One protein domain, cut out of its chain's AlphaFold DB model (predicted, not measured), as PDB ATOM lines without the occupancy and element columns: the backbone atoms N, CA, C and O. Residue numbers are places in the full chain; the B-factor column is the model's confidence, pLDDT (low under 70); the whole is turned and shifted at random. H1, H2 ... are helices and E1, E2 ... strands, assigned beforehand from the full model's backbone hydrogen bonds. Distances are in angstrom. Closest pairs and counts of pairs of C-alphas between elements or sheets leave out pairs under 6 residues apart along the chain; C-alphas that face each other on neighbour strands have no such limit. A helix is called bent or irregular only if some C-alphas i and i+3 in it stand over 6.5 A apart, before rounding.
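AT A GLANCE: This is residues 6 to 102 of the 118 residues of an uncharacterized protein of Candidatus Anoxychlamydiales bacterium (UniProt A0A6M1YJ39). A twisted sheet of five short parallel strands, in the order E3 E2 E1 E4 E5, is the core of three layers, with H1 and H2 over one face and H3 over the other. H4 packs on H3 and only grazes the sheet. The 97 printed residues, of mixed class, include four named helices and five named strands, along the chain E1 H1 E2 H2 E3 H3 E4 H4 E5. The whole is compact, with a radius of gyration of the C-alphas of 12.5 A and spans of 37 by 28 by 23 A.

IN THESE COORDINATES: The strands are E3, residues 51 to 53; E2, 31 to 33; E1, 6 to 8, beginning at C-alpha 6 (92.896, 146.114, 144.098); E4, 69 to 72; and E5, 95 to 98, ending at C-alpha 98 (89.009, 135.036, 147.443). The helices are H1, residues 14 to 27, 20.5 A; H2, 36 to 45, 14.3 A; H3, 59 to 66, 10.4 A; and H4, 76 to 90, 19.7 A, irregular, with C-alphas 82 and 85 7.3 A apart.

HOW THE PARTS SIT: Within hydrogen-bond range are N 52 and O 31 (E3, E2), 2.8 A; N 32 and O 7 (E2, E1), 2.8 A; N 8 and O 71 (E1, E4), 2.8 A; and N 70 and O 95 (E4, E5), 2.8 A. E1 H1 E2, E2 H2 E3 and E4 H4 E5 are strand-helix-strand units, parallel neighbour strands joined through a helix, with right-handed crossovers; E3 H3 E4 is a split one, also right-handed, with E2 and E1 between its strands. H1 and H3 are on opposite faces; the closest C-alphas of H1 and E1 are those of Leu 20 and Ala 7, 6.6 A. H2 is on the sheet, its Phe 39 and His 53 of E3 the closest C-alphas, 6.1 A. H3 and H4 touch at Phe 61 and His 86, their closest C-alphas, 5.3 A, at a steep tilt of 55 degrees. Every O i to N i+4 pair is within hydrogen-bond range in H2 and H3, against 6 of 10 in H1 and 9 of 11 in H4.

THE WHOLE: The C-alphas farthest apart, of Tyr 45 and Asn 91, are 37.4 A apart. The printed part has no cut, and its links are tight. Residues 56, 57 and 102 have pLDDT under 70.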
ATOM      1  N   ALA A   6      92.070 146.601 145.195       97.44
ATOM      2  CA  ALA A   6      92.896 146.114 144.098       97.44
ATOM      3  C   ALA A   6      92.677 144.614 143.918       97.44
ATOM      4  O   ALA A   6      92.223 143.934 144.838       97.44
ATOM      5  N   ALA A   7      93.014 144.100 142.745       96.56
ATOM      6  CA  ALA A   7      93.237 142.679 142.562       96.56
ATOM      7  C   ALA A   7      94.735 142.379 142.572       96.56
ATOM      8  O   ALA A   7      95.545 143.238 142.224       96.56
ATOM      9  N   LEU A   8      95.099 141.161 142.949       94.94
ATOM     10  CA  LEU A   8      96.481 140.721 143.043       94.94
ATOM     11  C   LEU A   8      96.645 139.357 142.373       94.94
ATOM     12  O   LEU A   8      96.009 138.378 142.773       94.94
ATOM     13  N   ILE A   9      97.553 139.291 141.400       92.50
ATOM     14  CA  ILE A   9      98.118 138.028 140.929       92.50
ATOM     15  C   ILE A   9      99.418 137.803 141.694       92.50
ATOM     16  O   ILE A   9     100.401 138.512 141.487       92.50
ATOM     17  N   TYR A  10      99.380 136.827 142.598       83.25
ATOM     18  CA  TYR A  10     100.517 136.387 143.397       83.25
ATOM     19  C   TYR A  10     100.945 134.993 142.930       83.25
ATOM     20  O   TYR A  10     100.110 134.084 142.863       83.25
ATOM     21  N   GLY A  11     102.225 134.833 142.594       77.62
ATOM     22  CA  GLY A  11     102.747 133.639 141.921       77.62
ATOM     23  C   GLY A  11     102.556 133.660 140.398       77.62
ATOM     24  O   GLY A  11     101.947 134.570 139.842       77.62
ATOM     25  N   ASP A  12     103.093 132.649 139.722       71.25
ATOM     26  CA  ASP A  12     103.319 132.576 138.267       71.25
ATOM     27  C   ASP A  12     102.151 131.999 137.446       71.25
ATOM     28  O   ASP A  12     102.261 131.781 136.238       71.25
ATOM     29  N   SER A  13     100.994 131.780 138.073       80.88
ATOM     30  CA  SER A  13      99.838 131.197 137.394       80.88
ATOM     31  C   SER A  13      99.149 132.212 136.476       80.88
ATOM     32  O   SER A  13      98.261 132.965 136.888       80.88
ATOM     33  N   GLN A  14      99.504 132.174 135.189       83.25
ATOM     34  CA  GLN A  14      98.845 132.959 134.135       83.25
ATOM     35  C   GLN A  14      97.335 132.695 134.056       83.25
ATOM     36  O   GLN A  14      96.576 133.579 133.673       83.25
ATOM     37  N   ASN A  15      96.877 131.518 134.491       83.69
ATOM     38  CA  ASN A  15      95.458 131.164 134.507       83.69
ATOM     39  C   ASN A  15      94.617 132.129 135.361       83.69
ATOM     40  O   ASN A  15      93.418 132.262 135.139       83.69
ATOM     41  N   TYR A  16      95.212 132.829 136.334       88.62
ATOM     42  CA  TYR A  16      94.495 133.813 137.156       88.62
ATOM     43  C   TYR A  16      94.137 135.095 136.398       88.62
ATOM     44  O   TYR A  16      93.228 135.813 136.823       88.62
ATOM     45  N   ILE A  17      94.801 135.367 135.269       90.69
ATOM     46  CA  ILE A  17      94.531 136.530 134.417       90.69
ATOM     47  C   ILE A  17      93.061 136.526 133.992       90.69
ATOM     48  O   ILE A  17      92.366 137.515 134.217       90.69
ATOM     49  N   ASP A  18      92.556 135.403 133.484       86.88
ATOM     50  CA  ASP A  18      91.194 135.310 132.943       86.88
ATOM     51  C   ASP A  18      90.093 135.456 134.009       86.88
ATOM     52  O   ASP A  18      88.947 135.758 133.676       86.88
ATOM     53  N   HIS A  19      90.429 135.311 135.295       86.19
ATOM     54  CA  HIS A  19      89.488 135.519 136.405       86.19
ATOM     55  C   HIS A  19      89.538 136.942 136.944       86.19
ATOM     56  O   HIS A  19      88.501 137.556 137.201       86.19
ATOM     57  N   LEU A  20      90.742 137.484 137.125       92.94
ATOM     58  CA  LEU A  20      90.918 138.777 137.779       92.94
ATOM     59  C   LEU A  20      90.783 139.949 136.808       92.94
ATOM     60  O   LEU A  20      90.275 140.996 137.202       92.94
ATOM     61  N   VAL A  21      91.169 139.798 135.540       94.31
ATOM     62  CA  VAL A  21      91.080 140.877 134.544       94.31
ATOM     63  C   VAL A  21      89.637 141.346 134.312       94.31
ATOM     64  O   VAL A  21      89.412 142.559 134.401       94.31
ATOM     65  N   PRO A  22      88.638 140.470 134.062       92.62
ATOM     66  CA  PRO A  22      87.254 140.915 133.887       92.62
ATOM     67  C   PRO A  22      86.718 141.636 135.125       92.62
ATOM     68  O   PRO A  22      86.053 142.667 135.013       92.62
ATOM     69  N   LEU A  23      87.070 141.130 136.311       93.56
ATOM     70  CA  LEU A  23      86.696 141.733 137.583       93.56
ATOM     71  C   LEU A  23      87.300 143.135 137.739       93.56
ATOM     72  O   LEU A  23      86.589 144.073 138.096       93.56
ATOM     73  N   CYS A  24      88.585 143.299 137.416       96.06
ATOM     74  CA  CYS A  24      89.269 144.591 137.453       96.06
ATOM     75  C   CYS A  24      88.645 145.598 136.495       96.06
ATOM     76  O   CYS A  24      88.450 146.757 136.860       96.06
ATOM     77  N   HIS A  25      88.304 145.148 135.286       95.44
ATOM     78  CA  HIS A  25      87.642 145.979 134.293       95.44
ATOM     79  C   HIS A  25      86.276 146.468 134.787       95.44
ATOM     80  O   HIS A  25      85.990 147.662 134.720       95.44
ATOM     81  N   TYR A  26      85.452 145.563 135.322       95.25
ATOM     82  CA  TYR A  26      84.097 145.880 135.770       95.25
ATOM     83  C   TYR A  26      84.071 146.750 137.034       95.25
ATOM     84  O   TYR A  26      83.304 147.707 137.120       95.25
ATOM     85  N   LEU A  27      84.926 146.442 138.014       94.62
ATOM     86  CA  LEU A  27      85.004 147.184 139.277       94.62
ATOM     87  C   LEU A  27      85.855 148.458 139.185       94.62
ATOM     88  O   LEU A  27      85.880 149.238 140.138       94.62
ATOM     89  N   ASN A  28      86.542 148.676 138.060       95.56
ATOM     90  CA  ASN A  28      87.484 149.773 137.851       95.56
ATOM     91  C   ASN A  28      88.556 149.853 138.962       95.56
ATOM     92  O   ASN A  28      88.808 150.913 139.542       95.56
ATOM     93  N   ILE A  29      89.157 148.704 139.282       96.88
ATOM     94  CA  ILE A  29      90.232 148.560 140.277       96.88
ATOM     95  C   ILE A  29      91.548 148.166 139.591       96.88
ATOM     96  O   ILE A  29      91.514 147.526 138.537       96.88
ATOM     97  N   PRO A  30      92.714 148.541 140.151       97.44
ATOM     98  CA  PRO A  30      93.997 148.122 139.610       97.44
ATOM     99  C   PRO A  30      94.246 146.624 139.819       97.44
ATOM    100  O   PRO A  30      93.831 146.053 140.829       97.44
ATOM    101  N   LEU A  31      94.981 146.026 138.882       96.94
ATOM    102  CA  LEU A  31      95.507 144.667 138.964       96.94
ATOM    103  C   LEU A  31      97.009 144.729 139.246       96.94
ATOM    104  O   LEU A  31      97.769 145.257 138.436       96.94
ATOM    105  N   LEU A  32      97.430 144.213 140.395       95.88
ATOM    106  CA  LEU A  32      98.820 144.206 140.842       95.88
ATOM    107  C   LEU A  32      99.492 142.884 140.462       95.88
ATOM    108  O   LEU A  32      98.901 141.812 140.619       95.88
ATOM    109  N   THR A  33     100.741 142.959 140.018       93.69
ATOM    110  CA  THR A  33     101.619 141.798 139.837       93.69
ATOM    111  C   THR A  33     103.079 142.220 139.994       93.69
ATOM    112  O   THR A  33     103.426 143.360 139.698       93.69
ATOM    113  N   ASN A  34     103.942 141.325 140.466       92.25
ATOM    114  CA  ASN A  34     105.398 141.509 140.454       92.25
ATOM    115  C   ASN A  34     106.074 140.738 139.307       92.25
ATOM    116  O   ASN A  34     107.299 140.731 139.210       92.25
ATOM    117  N   ILE A  35     105.287 140.090 138.443       91.62
ATOM    118  CA  ILE A  35     105.767 139.231 137.361       91.62
ATOM    119  C   ILE A  35     105.656 139.998 136.047       91.62
ATOM    120  O   ILE A  35     104.567 140.426 135.656       91.62
ATOM    121  N   GLU A  36     106.795 140.193 135.390       91.69
ATOM    122  CA  GLU A  36     106.909 140.993 134.166       91.69
ATOM    123  C   GLU A  36     106.120 140.353 133.018       91.69
ATOM    124  O   GLU A  36     105.328 141.022 132.356       91.69
ATOM    125  N   GLU A  37     106.195 139.030 132.878       92.62
ATOM    126  CA  GLU A  37     105.472 138.286 131.847       92.62
ATOM    127  C   GLU A  37     103.951 138.446 131.989       92.62
ATOM    128  O   GLU A  37     103.234 138.591 130.996       92.62
ATOM    129  N   ILE A  38     103.438 138.451 133.223       93.06
ATOM    130  CA  ILE A  38     102.007 138.646 133.498       93.06
ATOM    131  C   ILE A  38     101.597 140.079 133.164       93.06
ATOM    132  O   ILE A  38     100.566 140.288 132.519       93.06
ATOM    133  N   PHE A  39     102.407 141.061 133.563       94.38
ATOM    134  CA  PHE A  39     102.181 142.462 133.220       94.38
ATOM    135  C   PHE A  39     102.104 142.664 131.701       94.38
ATOM    136  O   PHE A  39     101.141 143.268 131.217       94.38
ATOM    137  N   ASP A  40     103.051 142.101 130.952       94.56
ATOM    138  CA  ASP A  40     103.123 142.205 129.495       94.56
ATOM    139  C   ASP A  40     101.931 141.544 128.801       94.56
ATOM    140  O   ASP A  40     101.322 142.135 127.902       94.56
ATOM    141  N   ILE A  41     101.535 140.344 129.241       94.75
ATOM    142  CA  ILE A  41     100.347 139.646 128.728       94.75
ATOM    143  C   ILE A  41      99.098 140.505 128.946       94.75
ATOM    144  O   ILE A  41      98.319 140.713 128.009       94.75
ATOM    145  N   ILE A  42      98.907 141.048 130.153       95.38
ATOM    146  CA  ILE A  42      97.734 141.871 130.467       95.38
ATOM    147  C   ILE A  42      97.750 143.165 129.653       95.38
ATOM    148  O   ILE A  42      96.730 143.523 129.066       95.38
ATOM    149  N   LYS A  43      98.893 143.850 129.552       95.81
ATOM    150  CA  LYS A  43      99.034 145.057 128.724       95.81
ATOM    151  C   LYS A  43      98.699 144.790 127.260       95.81
ATOM    152  O   LYS A  43      98.040 145.620 126.634       95.81
ATOM    153  N   LYS A  44      99.135 143.647 126.729       96.12
ATOM    154  CA  LYS A  44      98.937 143.262 125.330       96.12
ATOM    155  C   LYS A  44      97.484 142.908 125.018       96.12
ATOM    156  O   LYS A  44      96.939 143.419 124.042       96.12
ATOM    157  N   TYR A  45      96.865 142.032 125.808       95.75
ATOM    158  CA  TYR A  45      95.537 141.484 125.493       95.75
ATOM    159  C   TYR A  45      94.385 142.232 126.172       95.75
ATOM    160  O   TYR A  45      93.263 142.221 125.670       95.75
ATOM    161  N   TYR A  46      94.659 142.938 127.268       95.00
ATOM    162  CA  TYR A  46      93.661 143.633 128.078       95.00
ATOM    163  C   TYR A  46      94.054 145.099 128.351       95.00
ATOM    164  O   TYR A  46      94.092 145.537 129.503       95.00
ATOM    165  N   PRO A  47      94.279 145.924 127.308       94.38
ATOM    166  CA  PRO A  47      94.857 147.268 127.439       94.38
ATOM    167  C   PRO A  47      94.000 148.262 128.240       94.38
ATOM    168  O   PRO A  47      94.491 149.306 128.662       94.38
ATOM    169  N   LYS A  48      92.711 147.959 128.441       93.94
ATOM    170  CA  LYS A  48      91.784 148.783 129.234       93.94
ATOM    171  C   LYS A  48      91.881 148.522 130.738       93.94
ATOM    172  O   LYS A  48      91.284 149.269 131.508       93.94
ATOM    173  N   VAL A  49      92.569 147.463 131.163       95.94
ATOM    174  CA  VAL A  49      92.771 147.165 132.583       95.94
ATOM    175  C   VAL A  49      93.974 147.942 133.099       95.94
ATOM    176  O   VAL A  49      95.046 147.958 132.495       95.94
ATOM    177  N   ASN A  50      93.789 148.592 134.247       96.69
ATOM    178  CA  ASN A  50      94.857 149.281 134.957       96.69
ATOM    179  C   ASN A  50      95.762 148.257 135.654       96.69
ATOM    180  O   ASN A  50      95.595 147.972 136.838       96.69
ATOM    181  N   VAL A  51      96.685 147.668 134.903       96.38
ATOM    182  CA  VAL A  51      97.692 146.757 135.449       96.38
ATOM    183  C   VAL A  51      98.912 147.533 135.944       96.38
ATOM    184  O   VAL A  51      99.397 148.443 135.265       96.38
ATOM    185  N   GLN A  52      99.397 147.172 137.130       95.12
ATOM    186  CA  GLN A  52     100.557 147.768 137.787       95.12
ATOM    187  C   GLN A  52     101.589 146.682 138.072       95.12
ATOM    188  O   GLN A  52     101.310 145.731 138.805       95.12
ATOM    189  N   HIS A  53     102.779 146.846 137.497       93.62
ATOM    190  CA  HIS A  53     103.940 146.041 137.851       93.62
ATOM    191  C   HIS A  53     104.606 146.651 139.083       93.62
ATOM    192  O   HIS A  53     104.952 147.834 139.081       93.62
ATOM    193  N   ILE A  54     104.712 145.873 140.156       92.31
ATOM    194  CA  ILE A  54     105.340 146.293 141.409       92.31
ATOM    195  C   ILE A  54     106.709 145.627 141.489       92.31
ATOM    196  O   ILE A  54     106.802 144.407 141.618       92.31
ATOM    197  N   GLU A  55     107.769 146.434 141.413       79.69
ATOM    198  CA  GLU A  55     109.142 145.933 141.422       79.69
ATOM    199  C   GLU A  55     109.466 145.120 142.688       79.69
ATOM    200  O   GLU A  55     108.971 145.366 143.792       79.69
ATOM    201  N   ASN A  56     110.338 144.134 142.487       62.41
ATOM    202  CA  ASN A  56     110.392 142.820 143.130       62.41
ATOM    203  C   ASN A  56     110.767 142.762 144.629       62.41
ATOM    204  O   ASN A  56     111.275 141.741 145.081       62.41
ATOM    205  N   ARG A  57     110.595 143.831 145.418       64.06
ATOM    206  CA  ARG A  57     111.050 143.824 146.822       64.06
ATOM    207  C   ARG A  57     109.985 143.725 147.885       64.06
ATOM    208  O   ARG A  57     110.326 143.207 148.937       64.06
ATOM    209  N   ASP A  58     108.746 144.141 147.644       83.88
ATOM    210  CA  ASP A  58     107.695 143.868 148.626       83.88
ATOM    211  C   ASP A  58     106.291 144.178 148.083       83.88
ATOM    212  O   ASP A  58     105.637 145.145 148.489       83.88
ATOM    213  N   ILE A  59     105.814 143.385 147.114       91.38
ATOM    214  CA  ILE A  59     104.432 143.540 146.634       91.38
ATOM    215  C   ILE A  59     103.435 143.397 147.789       91.38
ATOM    216  O   ILE A  59     102.425 144.100 147.800       91.38
ATOM    217  N   ASN A  60     103.743 142.580 148.799       92.81
ATOM    218  CA  ASN A  60     102.884 142.355 149.957       92.81
ATOM    219  C   ASN A  60     102.775 143.625 150.806       92.81
ATOM    220  O   ASN A  60     101.669 144.120 151.041       92.81
ATOM    221  N   PHE A  61     103.900 144.232 151.180       93.12
ATOM    222  CA  PHE A  61     103.919 145.506 151.898       93.12
ATOM    223  C   PHE A  61     103.293 146.641 151.094       93.12
ATOM    224  O   PHE A  61     102.504 147.414 151.642       93.12
ATOM    225  N   TYR A  62     103.598 146.748 149.794       94.06
ATOM    226  CA  TYR A  62     102.963 147.739 148.922       94.06
ATOM    227  C   TYR A  62     101.441 147.570 148.928       94.06
ATOM    228  O   TYR A  62     100.702 148.548 149.065       94.06
ATOM    229  N   THR A  63     100.976 146.328 148.826       94.75
ATOM    230  CA  THR A  63      99.559 145.976 148.813       94.75
ATOM    231  C   THR A  63      98.883 146.375 150.124       94.75
ATOM    232  O   THR A  63      97.916 147.142 150.095       94.75
ATOM    233  N   VAL A  64      99.424 145.952 151.275       95.56
ATOM    234  CA  VAL A  64      98.881 146.299 152.602       95.56
ATOM    235  C   VAL A  64      98.852 147.815 152.792       95.56
ATOM    236  O   VAL A  64      97.827 148.386 153.166       95.56
ATOM    237  N   ARG A  65      99.951 148.505 152.474       95.00
ATOM    238  CA  ARG A  65     100.074 149.955 152.656       95.00
ATOM    239  C   ARG A  65      99.023 150.739 151.868       95.00
ATOM    240  O   ARG A  65      98.458 151.699 152.394       95.00
ATOM    241  N   ASN A  66      98.754 150.347 150.624       95.31
ATOM    242  CA  ASN A  66      97.987 151.170 149.685       95.31
ATOM    243  C   ASN A  66      96.507 150.791 149.555       95.31
ATOM    244  O   ASN A  66      95.715 151.632 149.113       95.31
ATOM    245  N   PHE A  67      96.115 149.580 149.954       96.75
ATOM    246  CA  PHE A  67      94.771 149.048 149.716       96.75
ATOM    247  C   PHE A  67      94.154 148.446 150.975       96.75
ATOM    248  O   PHE A  67      94.860 148.063 151.898       96.75
ATOM    249  N   ASP A  68      92.825 148.401 151.017       96.38
ATOM    250  CA  ASP A  68      92.038 147.905 152.155       96.38
ATOM    251  C   ASP A  68      91.287 146.610 151.813       96.38
ATOM    252  O   ASP A  68      90.902 145.859 152.707       96.38
ATOM    253  N   ASN A  69      91.062 146.362 150.518       96.50
ATOM    254  CA  ASN A  69      90.407 145.167 149.995       96.50
ATOM    255  C   ASN A  69      91.231 144.591 148.842       96.50
ATOM    256  O   ASN A  69      91.526 145.319 147.890       96.50
ATOM    257  N   ILE A  70      91.534 143.300 148.894       96.38
ATOM    258  CA  ILE A  70      92.307 142.587 147.880       96.38
ATOM    259  C   ILE A  70      91.487 141.446 147.304       96.38
ATOM    260  O   ILE A  70      91.069 140.553 148.032       96.38
ATOM    261  N   PHE A  71      91.284 141.465 145.992       95.31
ATOM    262  CA  PHE A  71      90.739 140.338 145.243       95.31
ATOM    263  C   PHE A  71      91.891 139.460 144.768       95.31
ATOM    264  O   PHE A  71      92.781 139.942 144.071       95.31
ATOM    265  N   ALA A  72      91.907 138.184 145.137       93.56
ATOM    266  CA  ALA A  72      93.000 137.304 144.739       93.56
ATOM    267  C   ALA A  72      92.545 135.859 144.570       93.56
ATOM    268  O   ALA A  72      91.626 135.397 145.244       93.56
ATOM    269  N   CYS A  73      93.229 135.128 143.693       90.75
ATOM    270  CA  CYS A  73      93.016 133.691 143.518       90.75
ATOM    271  C   CYS A  73      93.796 132.852 144.540       90.75
ATOM    272  O   CYS A  73      93.516 131.660 144.687       90.75
ATOM    273  N   ILE A  74      94.757 133.454 145.257       87.62
ATOM    274  CA  ILE A  74      95.570 132.723 146.231       87.62
ATOM    275  C   ILE A  74      94.735 132.220 147.412       87.62
ATOM    276  O   ILE A  74      93.901 132.965 147.932       87.62
ATOM    277  N   PRO A  75      94.953 130.969 147.851       85.56
ATOM    278  CA  PRO A  75      94.334 130.426 149.051       85.56
ATOM    279  C   PRO A  75      94.557 131.306 150.287       85.56
ATOM    280  O   PRO A  75      95.641 131.861 150.483       85.56
ATOM    281  N   LYS A  76      93.545 131.377 151.161       84.25
ATOM    282  CA  LYS A  76      93.579 132.216 152.368       84.25
ATOM    283  C   LYS A  76      94.773 131.909 153.277       84.25
ATOM    284  O   LYS A  76      95.381 132.832 153.793       84.25
ATOM    285  N   ASN A  77      95.129 130.640 153.463       86.12
ATOM    286  CA  ASN A  77      96.266 130.256 154.305       86.12
ATOM    287  C   ASN A  77      97.602 130.796 153.768       86.12
ATOM    288  O   ASN A  77      98.426 131.245 154.555       86.12
ATOM    289  N   ILE A  78      97.796 130.789 152.444       87.94
ATOM    290  CA  ILE A  78      98.975 131.391 151.808       87.94
ATOM    291  C   ILE A  78      98.935 132.903 152.012       87.94
ATOM    292  O   ILE A  78      99.912 133.481 152.463       87.94
ATOM    293  N   PHE A  79      97.790 133.542 151.769       89.38
ATOM    294  CA  PHE A  79      97.648 134.975 152.012       89.38
ATOM    295  C   PHE A  79      97.963 135.359 153.463       89.38
ATOM    296  O   PHE A  79      98.707 136.302 153.702       89.38
ATOM    297  N   ASP A  80      97.438 134.624 154.441       89.81
ATOM    298  CA  ASP A  80      97.701 134.901 155.849       89.81
ATOM    299  C   ASP A  80      99.207 134.810 156.146       89.81
ATOM    300  O   ASP A  80      99.748 135.705 156.784       89.81
ATOM    301  N   ILE A  81      99.906 133.789 155.641       91.00
ATOM    302  CA  ILE A  81     101.357 133.633 155.837       91.00
ATOM    303  C   ILE A  81     102.130 134.799 155.204       91.00
ATOM    304  O   ILE A  81     102.974 135.411 155.859       91.00
ATOM    305  N   GLU A  82     101.814 135.134 153.956       91.00
ATOM    306  CA  GLU A  82     102.574 136.096 153.156       91.00
ATOM    307  C   GLU A  82     102.283 137.557 153.538       91.00
ATOM    308  O   GLU A  82     103.139 138.422 153.369       91.00
ATOM    309  N   PHE A  83     101.091 137.860 154.068       92.62
ATOM    310  CA  PHE A  83     100.645 139.234 154.336       92.62
ATOM    311  C   PHE A  83     100.607 139.592 155.823       92.62
ATOM    312  O   PHE A  83     100.575 140.781 156.150       92.62
ATOM    313  N   ARG A  84     100.607 138.617 156.747       93.56
ATOM    314  CA  ARG A  84     100.436 138.891 158.185       93.56
ATOM    315  C   ARG A  84     101.519 139.800 158.751       93.56
ATOM    316  O   ARG A  84     101.182 140.784 159.401       93.56
ATOM    317  N   LEU A  85     102.788 139.519 158.455       94.19
ATOM    318  CA  LEU A  85     103.902 140.335 158.942       94.19
ATOM    319  C   LEU A  85     103.741 141.806 158.529       94.19
ATOM    320  O   LEU A  85     103.910 142.705 159.344       94.19
ATOM    321  N   HIS A  86     103.364 142.060 157.276       94.31
ATOM    322  CA  HIS A  86     103.200 143.420 156.762       94.31
ATOM    323  C   HIS A  86     101.980 144.134 157.362       94.31
ATOM    324  O   HIS A  86     102.042 145.340 157.597       94.31
ATOM    325  N   GLN A  87     100.892 143.407 157.636       95.69
ATOM    326  CA  GLN A  87      99.722 143.936 158.348       95.69
ATOM    327  C   GLN A  87     100.069 144.336 159.786       95.69
ATOM    328  O   GLN A  87      99.714 145.438 160.208       95.69
ATOM    329  N   ASP A  88     100.819 143.492 160.502       96.62
ATOM    330  CA  ASP A  88     101.270 143.771 161.868       96.62
ATOM    331  C   ASP A  88     102.245 144.970 161.893       96.62
ATOM    332  O   ASP A  88     102.075 145.890 162.692       96.62
ATOM    333  N   LEU A  89     103.213 145.025 160.964       96.25
ATOM    334  CA  LEU A  89     104.171 146.138 160.837       96.25
ATOM    335  C   LEU A  89     103.497 147.488 160.558       96.25
ATOM    336  O   LEU A  89     103.976 148.527 161.010       96.25
ATOM    337  N   LEU A  90     102.408 147.485 159.787       95.94
ATOM    338  CA  LEU A  90     101.671 148.694 159.414       95.94
ATOM    339  C   LEU A  90     100.484 148.984 160.340       95.94
ATOM    340  O   LEU A  90      99.805 149.991 160.131       95.94
ATOM    341  N   ASN A  91     100.230 148.126 161.336       96.31
ATOM    342  CA  ASN A  91      99.034 148.148 162.178       96.31
ATOM    343  C   ASN A  91      97.750 148.335 161.343       96.31
ATOM    344  O   ASN A  91      96.911 149.197 161.626       96.31
ATOM    345  N   LYS A  92      97.650 147.579 160.244       95.12
ATOM    346  CA  LYS A  92      96.583 147.709 159.251       95.12
ATOM    347  C   LYS A  92      96.125 146.340 158.775       95.12
ATOM    348  O   LYS A  92      96.895 145.606 158.167       95.12
ATOM    349  N   GLU A  93      94.843 146.063 158.968       93.81
ATOM    350  CA  GLU A  93      94.191 144.874 158.430       93.81
ATOM    351  C   GLU A  93      93.637 145.137 157.021       93.81
ATOM    352  O   GLU A  93      93.054 146.195 156.751       93.81
ATOM    353  N   ILE A  94      93.809 144.170 156.120       94.69
ATOM    354  CA  ILE A  94      93.236 144.179 154.773       94.69
ATOM    355  C   ILE A  94      92.246 143.026 154.596       94.69
ATOM    356  O   ILE A  94      92.450 141.917 155.077       94.69
ATOM    357  N   ASN A  95      91.160 143.285 153.870       93.81
ATOM    358  CA  ASN A  95      90.130 142.290 153.586       93.81
ATOM    359  C   ASN A  95      90.506 141.517 152.325       93.81
ATOM    360  O   ASN A  95      90.699 142.131 151.275       93.81
ATOM    361  N   ILE A  96      90.556 140.188 152.395       92.69
ATOM    362  CA  ILE A  96      90.722 139.348 151.209       92.69
ATOM    363  C   ILE A  96      89.365 138.873 150.681       92.69
ATOM    364  O   ILE A  96      88.562 138.280 151.399       92.69
ATOM    365  N   PHE A  97      89.137 139.106 149.394       92.38
ATOM    366  CA  PHE A  97      88.065 138.520 148.604       92.38
ATOM    367  C   PHE A  97      88.677 137.418 147.748       92.38
ATOM    368  O   PHE A  97      89.368 137.679 146.761       92.38
ATOM    369  N   TRP A  98      88.462 136.175 148.161       89.56
ATOM    370  CA  TRP A  98      89.009 135.036 147.443       89.56
ATOM    371  C   TRP A  98      88.191 134.758 146.179       89.56
ATOM    372  O   TRP A  98      86.982 134.533 146.241       89.56
ATOM    373  N   CYS A  99      88.860 134.786 145.029       86.19
ATOM    374  CA  CYS A  99      88.299 134.512 143.712       86.19
ATOM    375  C   CYS A  99      88.928 133.216 143.183       86.19
ATOM    376  O   CYS A  99      89.847 133.286 142.364       86.19
ATOM    377  N   PRO A 100      88.530 132.036 143.689       75.00
ATOM    378  CA  PRO A 100      89.165 130.787 143.299       75.00
ATOM    379  C   PRO A 100      89.048 130.576 141.793       75.00
ATOM    380  O   PRO A 100      87.964 130.684 141.220       75.00
ATOM    381  N   HIS A 101      90.161 130.200 141.166       70.12
ATOM    382  CA  HIS A 101      90.088 129.564 139.863       70.12
ATOM    383  C   HIS A 101      89.336 128.249 140.078       70.12
ATOM    384  O   HIS A 101      89.821 127.368 140.790       70.12
ATOM    385  N   GLY A 102      88.136 128.111 139.512       57.72
ATOM    386  CA  GLY A 102      87.460 126.820 139.518       57.72
ATOM    387  C   GLY A 102      88.412 125.799 138.905       57.72
ATOM    388  O   GLY A 102      88.931 126.035 137.812       57.72
TER     389      GLY A 102